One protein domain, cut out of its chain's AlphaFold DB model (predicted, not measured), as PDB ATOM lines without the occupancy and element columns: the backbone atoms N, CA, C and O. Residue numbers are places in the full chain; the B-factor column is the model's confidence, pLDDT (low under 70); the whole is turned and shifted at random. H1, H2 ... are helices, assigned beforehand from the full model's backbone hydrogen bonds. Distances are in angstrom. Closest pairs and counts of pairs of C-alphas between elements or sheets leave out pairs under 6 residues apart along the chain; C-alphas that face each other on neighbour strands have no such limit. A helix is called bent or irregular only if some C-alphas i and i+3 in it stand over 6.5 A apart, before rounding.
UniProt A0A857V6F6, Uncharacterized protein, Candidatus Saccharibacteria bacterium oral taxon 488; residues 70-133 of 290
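Overview. This is residues 70 to 133 of the 290 residues of an uncharacterized protein of Candidatus Saccharibacteria bacterium oral taxon 488 (UniProt A0A857V6F6). The long helix H3 crosses H1 as an X, and short H2 folds back on residues 111 to 116 of H3 as a hairpin. The printed part has 64 residues with named helices H1, H2, H3 in chain order and no named strand: all helix. It is only just compact, close to loose, with radius of gyration of the C-alphas 12.9 A, and only just a rod, spanning 41 by 20 by 19 A.

Arrangement. H3, residues 109 to 133, touches H1, residues 71 to 90, opposite ways at a steep tilt of 50 degrees. Residues 117 to 124 of H3 and 78 to 86 of H1 touch; the closest C-alphas, Leu 82 and Leu 120, are 6.7 A apart. H2, residues 99 to 105, forms a hairpin with H3, at a shallow tilt of 34 degrees, only just short of steep; their closest C-alphas, Tyr 105 and Leu 112, are 5.0 A apart. H1 and H2 are apart. Every O i to N i+4 pair is within hydrogen-bond range in H1 and H3; H2 has 1 of 3, and 3 of 4 from O i to N i+3.

Along the chain. H3, 36.3 A long, ends at C-alpha 133 (-59.619, -17.327, -15.092). H1, 28.6 A, begins at C-alpha 71 (-51.977, -29.270, -4.294). H2, 10.3 A, is only just irregular: C-alphas 101 and 104 are 6.6 A apart.

Size, cuts and confidence. The farthest C-alphas, Ser 70 and Gly 107, are 41.3 A apart. Residues 70 to 77, of which 71 to 77 belong to H1, stand free. The printed part has no cut and no long link; pLDDT is under 70 at residues 71 and 106.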
ATOM      1  N   SER A  70     -56.386 -31.456  -4.763       70.62
ATOM      2  CA  SER A  70     -55.352 -31.051  -3.806       70.62
ATOM      3  C   SER A  70     -54.111 -30.491  -4.515       70.62
ATOM      4  O   SER A  70     -53.889 -30.744  -5.702       70.62
ATOM      5  N   ASP A  71     -53.254 -29.783  -3.773       68.25
ATOM      6  CA  ASP A  71     -51.977 -29.270  -4.294       68.25
ATOM      7  C   ASP A  71     -51.092 -30.400  -4.857       68.25
ATOM      8  O   ASP A  71     -50.454 -30.244  -5.894       68.25
ATOM      9  N   GLU A  72     -51.092 -31.572  -4.208       77.38
ATOM     10  CA  GLU A  72     -50.316 -32.733  -4.658       77.38
ATOM     11  C   GLU A  72     -50.859 -33.318  -5.972       77.38
ATOM     12  O   GLU A  72     -50.090 -33.703  -6.853       77.38
ATOM     13  N   GLU A  73     -52.181 -33.404  -6.122       83.19
ATOM     14  CA  GLU A  73     -52.813 -33.886  -7.356       83.19
ATOM     15  C   GLU A  73     -52.636 -32.896  -8.506       83.19
ATOM     16  O   GLU A  73     -52.370 -33.317  -9.633       83.19
ATOM     17  N   SER A  74     -52.730 -31.600  -8.208       75.31
ATOM     18  CA  SER A  74     -52.500 -30.523  -9.174       75.31
ATOM     19  C   SER A  74     -51.059 -30.566  -9.682       75.31
ATOM     20  O   SER A  74     -50.845 -30.677 -10.885       75.31
ATOM     21  N   SER A  75     -50.076 -30.643  -8.776       76.75
ATOM     22  CA  SER A  75     -48.655 -30.753  -9.134       76.75
ATOM     23  C   SER A  75     -48.354 -31.988  -9.994       76.75
ATOM     24  O   SER A  75     -47.663 -31.875 -11.002       76.75
ATOM     25  N   LYS A  76     -48.937 -33.156  -9.688       89.31
ATOM     26  CA  LYS A  76     -48.779 -34.358 -10.536       89.31
ATOM     27  C   LYS A  76     -49.319 -34.160 -11.950       89.31
ATOM     28  O   LYS A  76     -48.826 -34.777 -12.893       89.31
ATOM     29  N   ARG A  77     -50.370 -33.354 -12.098       89.19
ATOM     30  CA  ARG A  77     -50.996 -33.070 -13.389       89.19
ATOM     31  C   ARG A  77     -50.172 -32.083 -14.205       89.19
ATOM     32  O   ARG A  77     -50.037 -32.280 -15.408       89.19
ATOM     33  N   GLU A  78     -49.578 -31.093 -13.547       86.38
ATOM     34  CA  GLU A  78     -48.591 -30.187 -14.140       86.38
ATOM     35  C   GLU A  78     -47.360 -30.953 -14.633       86.38
ATOM     36  O   GLU A  78     -46.976 -30.805 -15.793       86.38
ATOM     37  N   ASP A  79     -46.807 -31.846 -13.806       89.44
ATOM     38  CA  ASP A  79     -45.678 -32.705 -14.182       89.44
ATOM     39  C   ASP A  79     -46.018 -33.584 -15.396       89.44
ATOM     40  O   ASP A  79     -45.224 -33.713 -16.330       89.44
ATOM     41  N   ALA A  80     -47.223 -34.164 -15.420       94.50
ATOM     42  CA  ALA A  80     -47.692 -34.962 -16.549       94.50
ATOM     43  C   ALA A  80     -47.872 -34.125 -17.829       94.50
ATOM     44  O   ALA A  80     -47.561 -34.607 -18.919       94.50
ATOM     45  N   ALA A  81     -48.352 -32.882 -17.712       93.19
ATOM     46  CA  ALA A  81     -48.466 -31.961 -18.841       93.19
ATOM     47  C   ALA A  81     -47.083 -31.568 -19.381       93.19
ATOM     48  O   ALA A  81     -46.876 -31.574 -20.594       93.19
ATOM     49  N   LEU A  82     -46.123 -31.294 -18.492       91.25
ATOM     50  CA  LEU A  82     -44.745 -30.983 -18.865       91.25
ATOM     51  C   LEU A  82     -44.088 -32.140 -19.613       91.25
ATOM     52  O   LEU A  82     -43.485 -31.916 -20.660       91.25
ATOM     53  N   GLU A  83     -44.238 -33.368 -19.120       95.88
ATOM     54  CA  GLU A  83     -43.718 -34.553 -19.806       95.88
ATOM     55  C   GLU A  83     -44.370 -34.749 -21.182       95.88
ATOM     56  O   GLU A  83     -43.680 -35.024 -22.164       95.88
ATOM     57  N   GLY A  84     -45.687 -34.540 -21.282       95.44
ATOM     58  CA  GLY A  84     -46.403 -34.574 -22.558       95.44
ATOM     59  C   GLY A  84     -45.835 -33.579 -23.571       95.44
ATOM     60  O   GLY A  84     -45.499 -33.963 -24.689       95.44
ATOM     61  N   TYR A  85     -45.634 -32.323 -23.164       94.50
ATOM     62  CA  TYR A  85     -45.091 -31.303 -24.061       94.50
ATOM     63  C   TYR A  85     -43.619 -31.524 -24.416       94.50
ATOM     64  O   TYR A  85     -43.225 -31.244 -25.548       94.50
ATOM     65  N   ARG A  86     -42.801 -32.077 -23.511       94.00
ATOM     66  CA  ARG A  86     -41.442 -32.527 -23.869       94.00
ATOM     67  C   ARG A  86     -41.503 -33.570 -24.979       94.00
ATOM     68  O   ARG A  86     -40.776 -33.461 -25.964       94.00
ATOM     69  N   GLN A  87     -42.398 -34.548 -24.843       96.19
ATOM     70  CA  GLN A  87     -42.557 -35.602 -25.836       96.19
ATOM     71  C   GLN A  87     -43.028 -35.052 -27.191       96.19
ATOM     72  O   GLN A  87     -42.559 -35.523 -28.228       96.19
ATOM     73  N   ASP A  88     -43.910 -34.052 -27.200       95.19
ATOM     74  CA  ASP A  88     -44.353 -33.360 -28.416       95.19
ATOM     75  C   ASP A  88     -43.186 -32.655 -29.123       95.19
ATOM     76  O   ASP A  88     -43.005 -32.816 -30.334       95.19
ATOM     77  N   VAL A  89     -42.319 -31.977 -28.364       94.06
ATOM     78  CA  VAL A  89     -41.098 -31.345 -28.890       94.06
ATOM     79  C   VAL A  89     -40.138 -32.380 -29.476       94.06
ATOM     80  O   VAL A  89     -39.610 -32.184 -30.573       94.06
ATOM     81  N   GLU A  90     -39.942 -33.519 -28.807       92.94
ATOM     82  CA  GLU A  90     -39.150 -34.635 -29.344       92.94
ATOM     83  C   GLU A  90     -39.740 -35.204 -30.643       92.94
ATOM     84  O   GLU A  90     -39.000 -35.617 -31.540       92.94
ATOM     85  N   ASN A  91     -41.070 -35.186 -30.769       95.81
ATOM     86  CA  ASN A  91     -41.796 -35.585 -31.975       95.81
ATOM     87  C   ASN A  91     -41.794 -34.501 -33.072       95.81
ATOM     88  O   ASN A  91     -42.282 -34.748 -34.178       95.81
ATOM     89  N   GLY A  92     -41.208 -33.332 -32.801       92.69
ATOM     90  CA  GLY A  92     -41.055 -32.228 -33.745       92.69
ATOM     91  C   GLY A  92     -42.200 -31.214 -33.746       92.69
ATOM     92  O   GLY A  92     -42.271 -30.404 -34.674       92.69
ATOM     93  N   ASP A  93     -43.088 -31.239 -32.752       94.75
ATOM     94  CA  ASP A  93     -44.055 -30.168 -32.526       94.75
ATOM     95  C   ASP A  93     -43.426 -29.069 -31.662       94.75
ATOM     96  O   ASP A  93     -43.200 -29.219 -30.465       94.75
ATOM     97  N   PHE A  94     -43.150 -27.934 -32.297       90.81
ATOM     98  CA  PHE A  94     -42.569 -26.760 -31.652       90.81
ATOM     99  C   PHE A  94     -43.592 -25.638 -31.425       90.81
ATOM    100  O   PHE A  94     -43.204 -24.506 -31.151       90.81
ATOM    101  N   SER A  95     -44.894 -25.914 -31.556       88.25
ATOM    102  CA  SER A  95     -45.957 -24.896 -31.504       88.25
ATOM    103  C   SER A  95     -46.004 -24.091 -30.202       88.25
ATOM    104  O   SER A  95     -46.548 -22.989 -30.190       88.25
ATOM    105  N   LYS A  96     -45.436 -24.621 -29.111       88.62
ATOM    106  CA  LYS A  96     -45.406 -23.987 -27.781       88.62
ATOM    107  C   LYS A  96     -44.089 -23.281 -27.458       88.62
ATOM    108  O   LYS A  96     -43.920 -22.793 -26.344       88.62
ATOM    109  N   LEU A  97     -43.168 -23.225 -28.419       86.38
ATOM    110  CA  LEU A  97     -41.829 -22.675 -28.248       86.38
ATOM    111  C   LEU A  97     -41.595 -21.479 -29.172       86.38
ATOM    112  O   LEU A  97     -41.980 -21.482 -30.342       86.38
ATOM    113  N   ASP A  98     -40.876 -20.480 -28.666       86.44
ATOM    114  CA  ASP A  98     -40.259 -19.454 -29.499       86.44
ATOM    115  C   ASP A  98     -38.929 -19.987 -30.031       86.44
ATOM    116  O   ASP A  98     -37.878 -19.884 -29.392       86.44
ATOM    117  N   ILE A  99     -38.985 -20.564 -31.231       86.31
ATOM    118  CA  ILE A  99     -37.810 -21.121 -31.904       86.31
ATOM    119  C   ILE A  99     -36.725 -20.066 -32.126       86.31
ATOM    120  O   ILE A  99     -35.547 -20.395 -32.017       86.31
ATOM    121  N   SER A 100     -37.093 -18.804 -32.367       80.38
ATOM    122  CA  SER A 100     -36.116 -17.735 -32.613       80.38
ATOM    123  C   SER A 100     -35.275 -17.471 -31.365       80.38
ATOM    124  O   SER A 100     -34.062 -17.296 -31.458       80.38
ATOM    125  N   ALA A 101     -35.907 -17.504 -30.189       76.38
ATOM    126  CA  ALA A 101     -35.216 -17.397 -28.908       76.38
ATOM    127  C   ALA A 101     -34.334 -18.622 -28.602       76.38
ATOM    128  O   ALA A 101     -33.408 -18.522 -27.805       76.38
ATOM    129  N   LEU A 102     -34.586 -19.774 -29.233       79.31
ATOM    130  CA  LEU A 102     -33.811 -21.000 -29.021       79.31
ATOM    131  C   LEU A 102     -32.571 -21.111 -29.926       79.31
ATOM    132  O   LEU A 102     -31.645 -21.861 -29.605       79.31
ATOM    133  N   GLU A 103     -32.510 -20.361 -31.031       80.88
ATOM    134  CA  GLU A 103     -31.382 -20.407 -31.976       80.88
ATOM    135  C   GLU A 103     -30.037 -20.040 -31.322       80.88
ATOM    136  O   GLU A 103     -28.999 -20.592 -31.703       80.88
ATOM    137  N   GLU A 104     -30.036 -19.175 -30.299       79.38
ATOM    138  CA  GLU A 104     -28.817 -18.773 -29.580       79.38
ATOM    139  C   GLU A 104     -28.145 -19.937 -28.826       79.38
ATOM    140  O   GLU A 104     -26.930 -19.914 -28.605       79.38
ATOM    141  N   TYR A 105     -28.902 -20.995 -28.517       75.62
ATOM    142  CA  TYR A 105     -28.424 -22.194 -27.824       75.62
ATOM    143  C   TYR A 105     -28.030 -23.332 -28.776       75.62
ATOM    144  O   TYR A 105     -27.568 -24.377 -28.324       75.62
ATOM    145  N   GLY A 106     -28.149 -23.162 -30.099       67.19
ATOM    146  CA  GLY A 106     -27.972 -24.247 -31.080       67.19
ATOM    147  C   GLY A 106     -26.597 -24.941 -31.074       67.19
ATOM    148  O   GLY A 106     -26.454 -26.044 -31.605       67.19
ATOM    149  N   GLY A 107     -25.579 -24.322 -30.465       75.38
ATOM    150  CA  GLY A 107     -24.246 -24.904 -30.268       75.38
ATOM    151  C   GLY A 107     -24.069 -25.713 -28.974       75.38
ATOM    152  O   GLY A 107     -23.130 -26.507 -28.892       75.38
ATOM    153  N   ASP A 108     -24.953 -25.541 -27.989       90.06
ATOM    154  CA  ASP A 108     -24.904 -26.196 -26.680       90.06
ATOM    155  C   ASP A 108     -26.202 -26.965 -26.424       90.06
ATOM    156  O   ASP A 108     -27.243 -26.412 -26.077       90.06
ATOM    157  N   LYS A 109     -26.124 -28.287 -26.579       85.56
ATOM    158  CA  LYS A 109     -27.284 -29.170 -26.429       85.56
ATOM    159  C   LYS A 109     -27.865 -29.169 -25.018       85.56
ATOM    160  O   LYS A 109     -29.058 -29.421 -24.885       85.56
ATOM    161  N   LEU A 110     -27.040 -28.956 -23.992       85.44
ATOM    162  CA  LEU A 110     -27.513 -28.958 -22.611       85.44
ATOM    163  C   LEU A 110     -28.257 -27.653 -22.323       85.44
ATOM    164  O   LEU A 110     -29.389 -27.699 -21.856       85.44
ATOM    165  N   ALA A 111     -27.676 -26.519 -22.718       81.00
ATOM    166  CA  ALA A 111     -28.330 -25.219 -22.587       81.00
ATOM    167  C   ALA A 111     -29.624 -25.125 -23.418       81.00
ATOM    168  O   ALA A 111     -30.613 -24.568 -22.956       81.00
ATOM    169  N   LEU A 112     -29.652 -25.722 -24.617       81.38
ATOM    170  CA  LEU A 112     -30.862 -25.787 -25.444       81.38
ATOM    171  C   LEU A 112     -31.982 -26.590 -24.764       81.38
ATOM    172  O   LEU A 112     -33.133 -26.167 -24.797       81.38
ATOM    173  N   ALA A 113     -31.656 -27.727 -24.143       85.81
ATOM    174  CA  ALA A 113     -32.637 -28.532 -23.416       85.81
ATOM    175  C   ALA A 113     -33.197 -27.781 -22.194       85.81
ATOM    176  O   ALA A 113     -34.407 -27.774 -21.988       85.81
ATOM    177  N   GLU A 114     -32.341 -27.093 -21.433       80.62
ATOM    178  CA  GLU A 114     -32.766 -26.256 -20.302       80.62
ATOM    179  C   GLU A 114     -33.662 -25.087 -20.748       80.62
ATOM    180  O   GLU A 114     -34.666 -24.791 -20.098       80.62
ATOM    181  N   ALA A 115     -33.344 -24.444 -21.875       78.12
ATOM    182  CA  ALA A 115     -34.149 -23.355 -22.425       78.12
ATOM    183  C   ALA A 115     -35.530 -23.830 -22.910       78.12
ATOM    184  O   ALA A 115     -36.528 -23.142 -22.687       78.12
ATOM    185  N   ILE A 116     -35.601 -25.012 -23.536       83.75
ATOM    186  CA  ILE A 116     -36.867 -25.649 -23.922       83.75
ATOM    187  C   ILE A 116     -37.717 -25.925 -22.680       83.75
ATOM    188  O   ILE A 116     -38.871 -25.506 -22.635       83.75
ATOM    189  N   ASP A 117     -37.143 -26.569 -21.661       83.56
ATOM    190  CA  ASP A 117     -37.846 -26.878 -20.412       83.56
ATOM    191  C   ASP A 117     -38.426 -25.624 -19.756       83.56
ATOM    192  O   ASP A 117     -39.591 -25.614 -19.354       83.56
ATOM    193  N   LEU A 118     -37.634 -24.551 -19.691       81.31
ATOM    194  CA  LEU A 118     -38.073 -23.281 -19.126       81.31
ATOM    195  C   LEU A 118     -39.236 -22.675 -19.921       81.31
ATOM    196  O   LEU A 118     -40.211 -22.217 -19.325       81.31
ATOM    197  N   GLN A 119     -39.168 -22.674 -21.257       84.12
ATOM    198  CA  GLN A 119     -40.267 -22.167 -22.084       84.12
ATOM    199  C   GLN A 119     -41.546 -22.999 -21.914       84.12
ATOM    200  O   GLN A 119     -42.629 -22.422 -21.816       84.12
ATOM    201  N   LEU A 120     -41.432 -24.329 -21.820       84.12
ATOM    202  CA  LEU A 120     -42.578 -25.211 -21.588       84.12
ATOM    203  C   LEU A 120     -43.216 -24.980 -20.212       84.12
ATOM    204  O   LEU A 120     -44.439 -24.920 -20.118       84.12
ATOM    205  N   GLN A 121     -42.413 -24.794 -19.161       77.19
ATOM    206  CA  GLN A 121     -42.919 -24.445 -17.829       77.19
ATOM    207  C   GLN A 121     -43.668 -23.111 -17.845       77.19
ATOM    208  O   GLN A 121     -44.808 -23.041 -17.394       77.19
ATOM    209  N   VAL A 122     -43.080 -22.073 -18.448       77.44
ATOM    210  CA  VAL A 122     -43.734 -20.762 -18.593       77.44
ATOM    211  C   VAL A 122     -45.034 -20.873 -19.394       77.44
ATOM    212  O   VAL A 122     -46.015 -20.194 -19.085       77.44
ATOM    213  N   TYR A 123     -45.067 -21.710 -20.432       83.44
ATOM    214  CA  TYR A 123     -46.284 -21.971 -21.194       83.44
ATOM    215  C   TYR A 123     -47.364 -22.652 -20.335       83.44
ATOM    216  O   TYR A 123     -48.511 -22.207 -20.349       83.44
ATOM    217  N   ILE A 124     -47.005 -23.680 -19.557       82.94
ATOM    218  CA  ILE A 124     -47.924 -24.379 -18.643       82.94
ATOM    219  C   ILE A 124     -48.504 -23.416 -17.610       82.94
ATOM    220  O   ILE A 124     -49.721 -23.366 -17.453       82.94
ATOM    221  N   GLU A 125     -47.665 -22.613 -16.954       76.38
ATOM    222  CA  GLU A 125     -48.114 -21.634 -15.958       76.38
ATOM    223  C   GLU A 125     -49.128 -20.651 -16.555       76.38
ATOM    224  O   GLU A 125     -50.182 -20.397 -15.965       76.38
ATOM    225  N   LYS A 126     -48.853 -20.135 -17.762       77.94
ATOM    226  CA  LYS A 126     -49.788 -19.261 -18.484       77.94
ATOM    227  C   LYS A 126     -51.095 -19.974 -18.803       77.94
ATOM    228  O   LYS A 126     -52.159 -19.403 -18.587       77.94
ATOM    229  N   ARG A 127     -51.025 -21.213 -19.296       86.69
ATOM    230  CA  ARG A 127     -52.210 -22.004 -19.630       86.69
ATOM    231  C   ARG A 127     -53.073 -22.253 -18.393       86.69
ATOM    232  O   ARG A 127     -54.273 -22.018 -18.463       86.69
ATOM    233  N   ILE A 128     -52.477 -22.643 -17.269       79.06
ATOM    234  CA  ILE A 128     -53.183 -22.845 -15.995       79.06
ATOM    235  C   ILE A 128     -53.850 -21.550 -15.539       79.06
ATOM    236  O   ILE A 128     -55.029 -21.565 -15.197       79.06
ATOM    237  N   ALA A 129     -53.139 -20.422 -15.577       73.56
ATOM    238  CA  ALA A 129     -53.707 -19.132 -15.195       73.56
ATOM    239  C   ALA A 129     -54.915 -18.750 -16.072       73.56
ATOM    240  O   ALA A 129     -55.945 -18.318 -15.550       73.56
ATOM    241  N   SER A 130     -54.822 -18.961 -17.388       78.06
ATOM    242  CA  SER A 130     -55.934 -18.753 -18.323       78.06
ATOM    243  C   SER A 130     -57.116 -19.686 -18.043       78.06
ATOM    244  O   SER A 130     -58.261 -19.238 -18.018       78.06
ATOM    245  N   GLU A 131     -56.863 -20.973 -17.791       86.31
ATOM    246  CA  GLU A 131     -57.899 -21.951 -17.440       86.31
ATOM    247  C   GLU A 131     -58.597 -21.578 -16.130       86.31
ATOM    248  O   GLU A 131     -59.824 -21.567 -16.075       86.31
ATOM    249  N   MET A 132     -57.840 -21.201 -15.098       77.75
ATOM    250  CA  MET A 132     -58.380 -20.724 -13.823       77.75
ATOM    251  C   MET A 132     -59.285 -19.507 -14.005       77.75
ATOM    252  O   MET A 132     -60.385 -19.472 -13.451       77.75
ATOM    253  N   PHE A 133     -58.838 -18.523 -14.790       77.56
ATOM    254  CA  PHE A 133     -59.619 -17.327 -15.092       77.56
ATOM    255  C   PHE A 133     -60.956 -17.685 -15.747       77.56
ATOM    256  O   PHE A 133     -62.015 -17.299 -15.249       77.56
TER     257      PHE A 133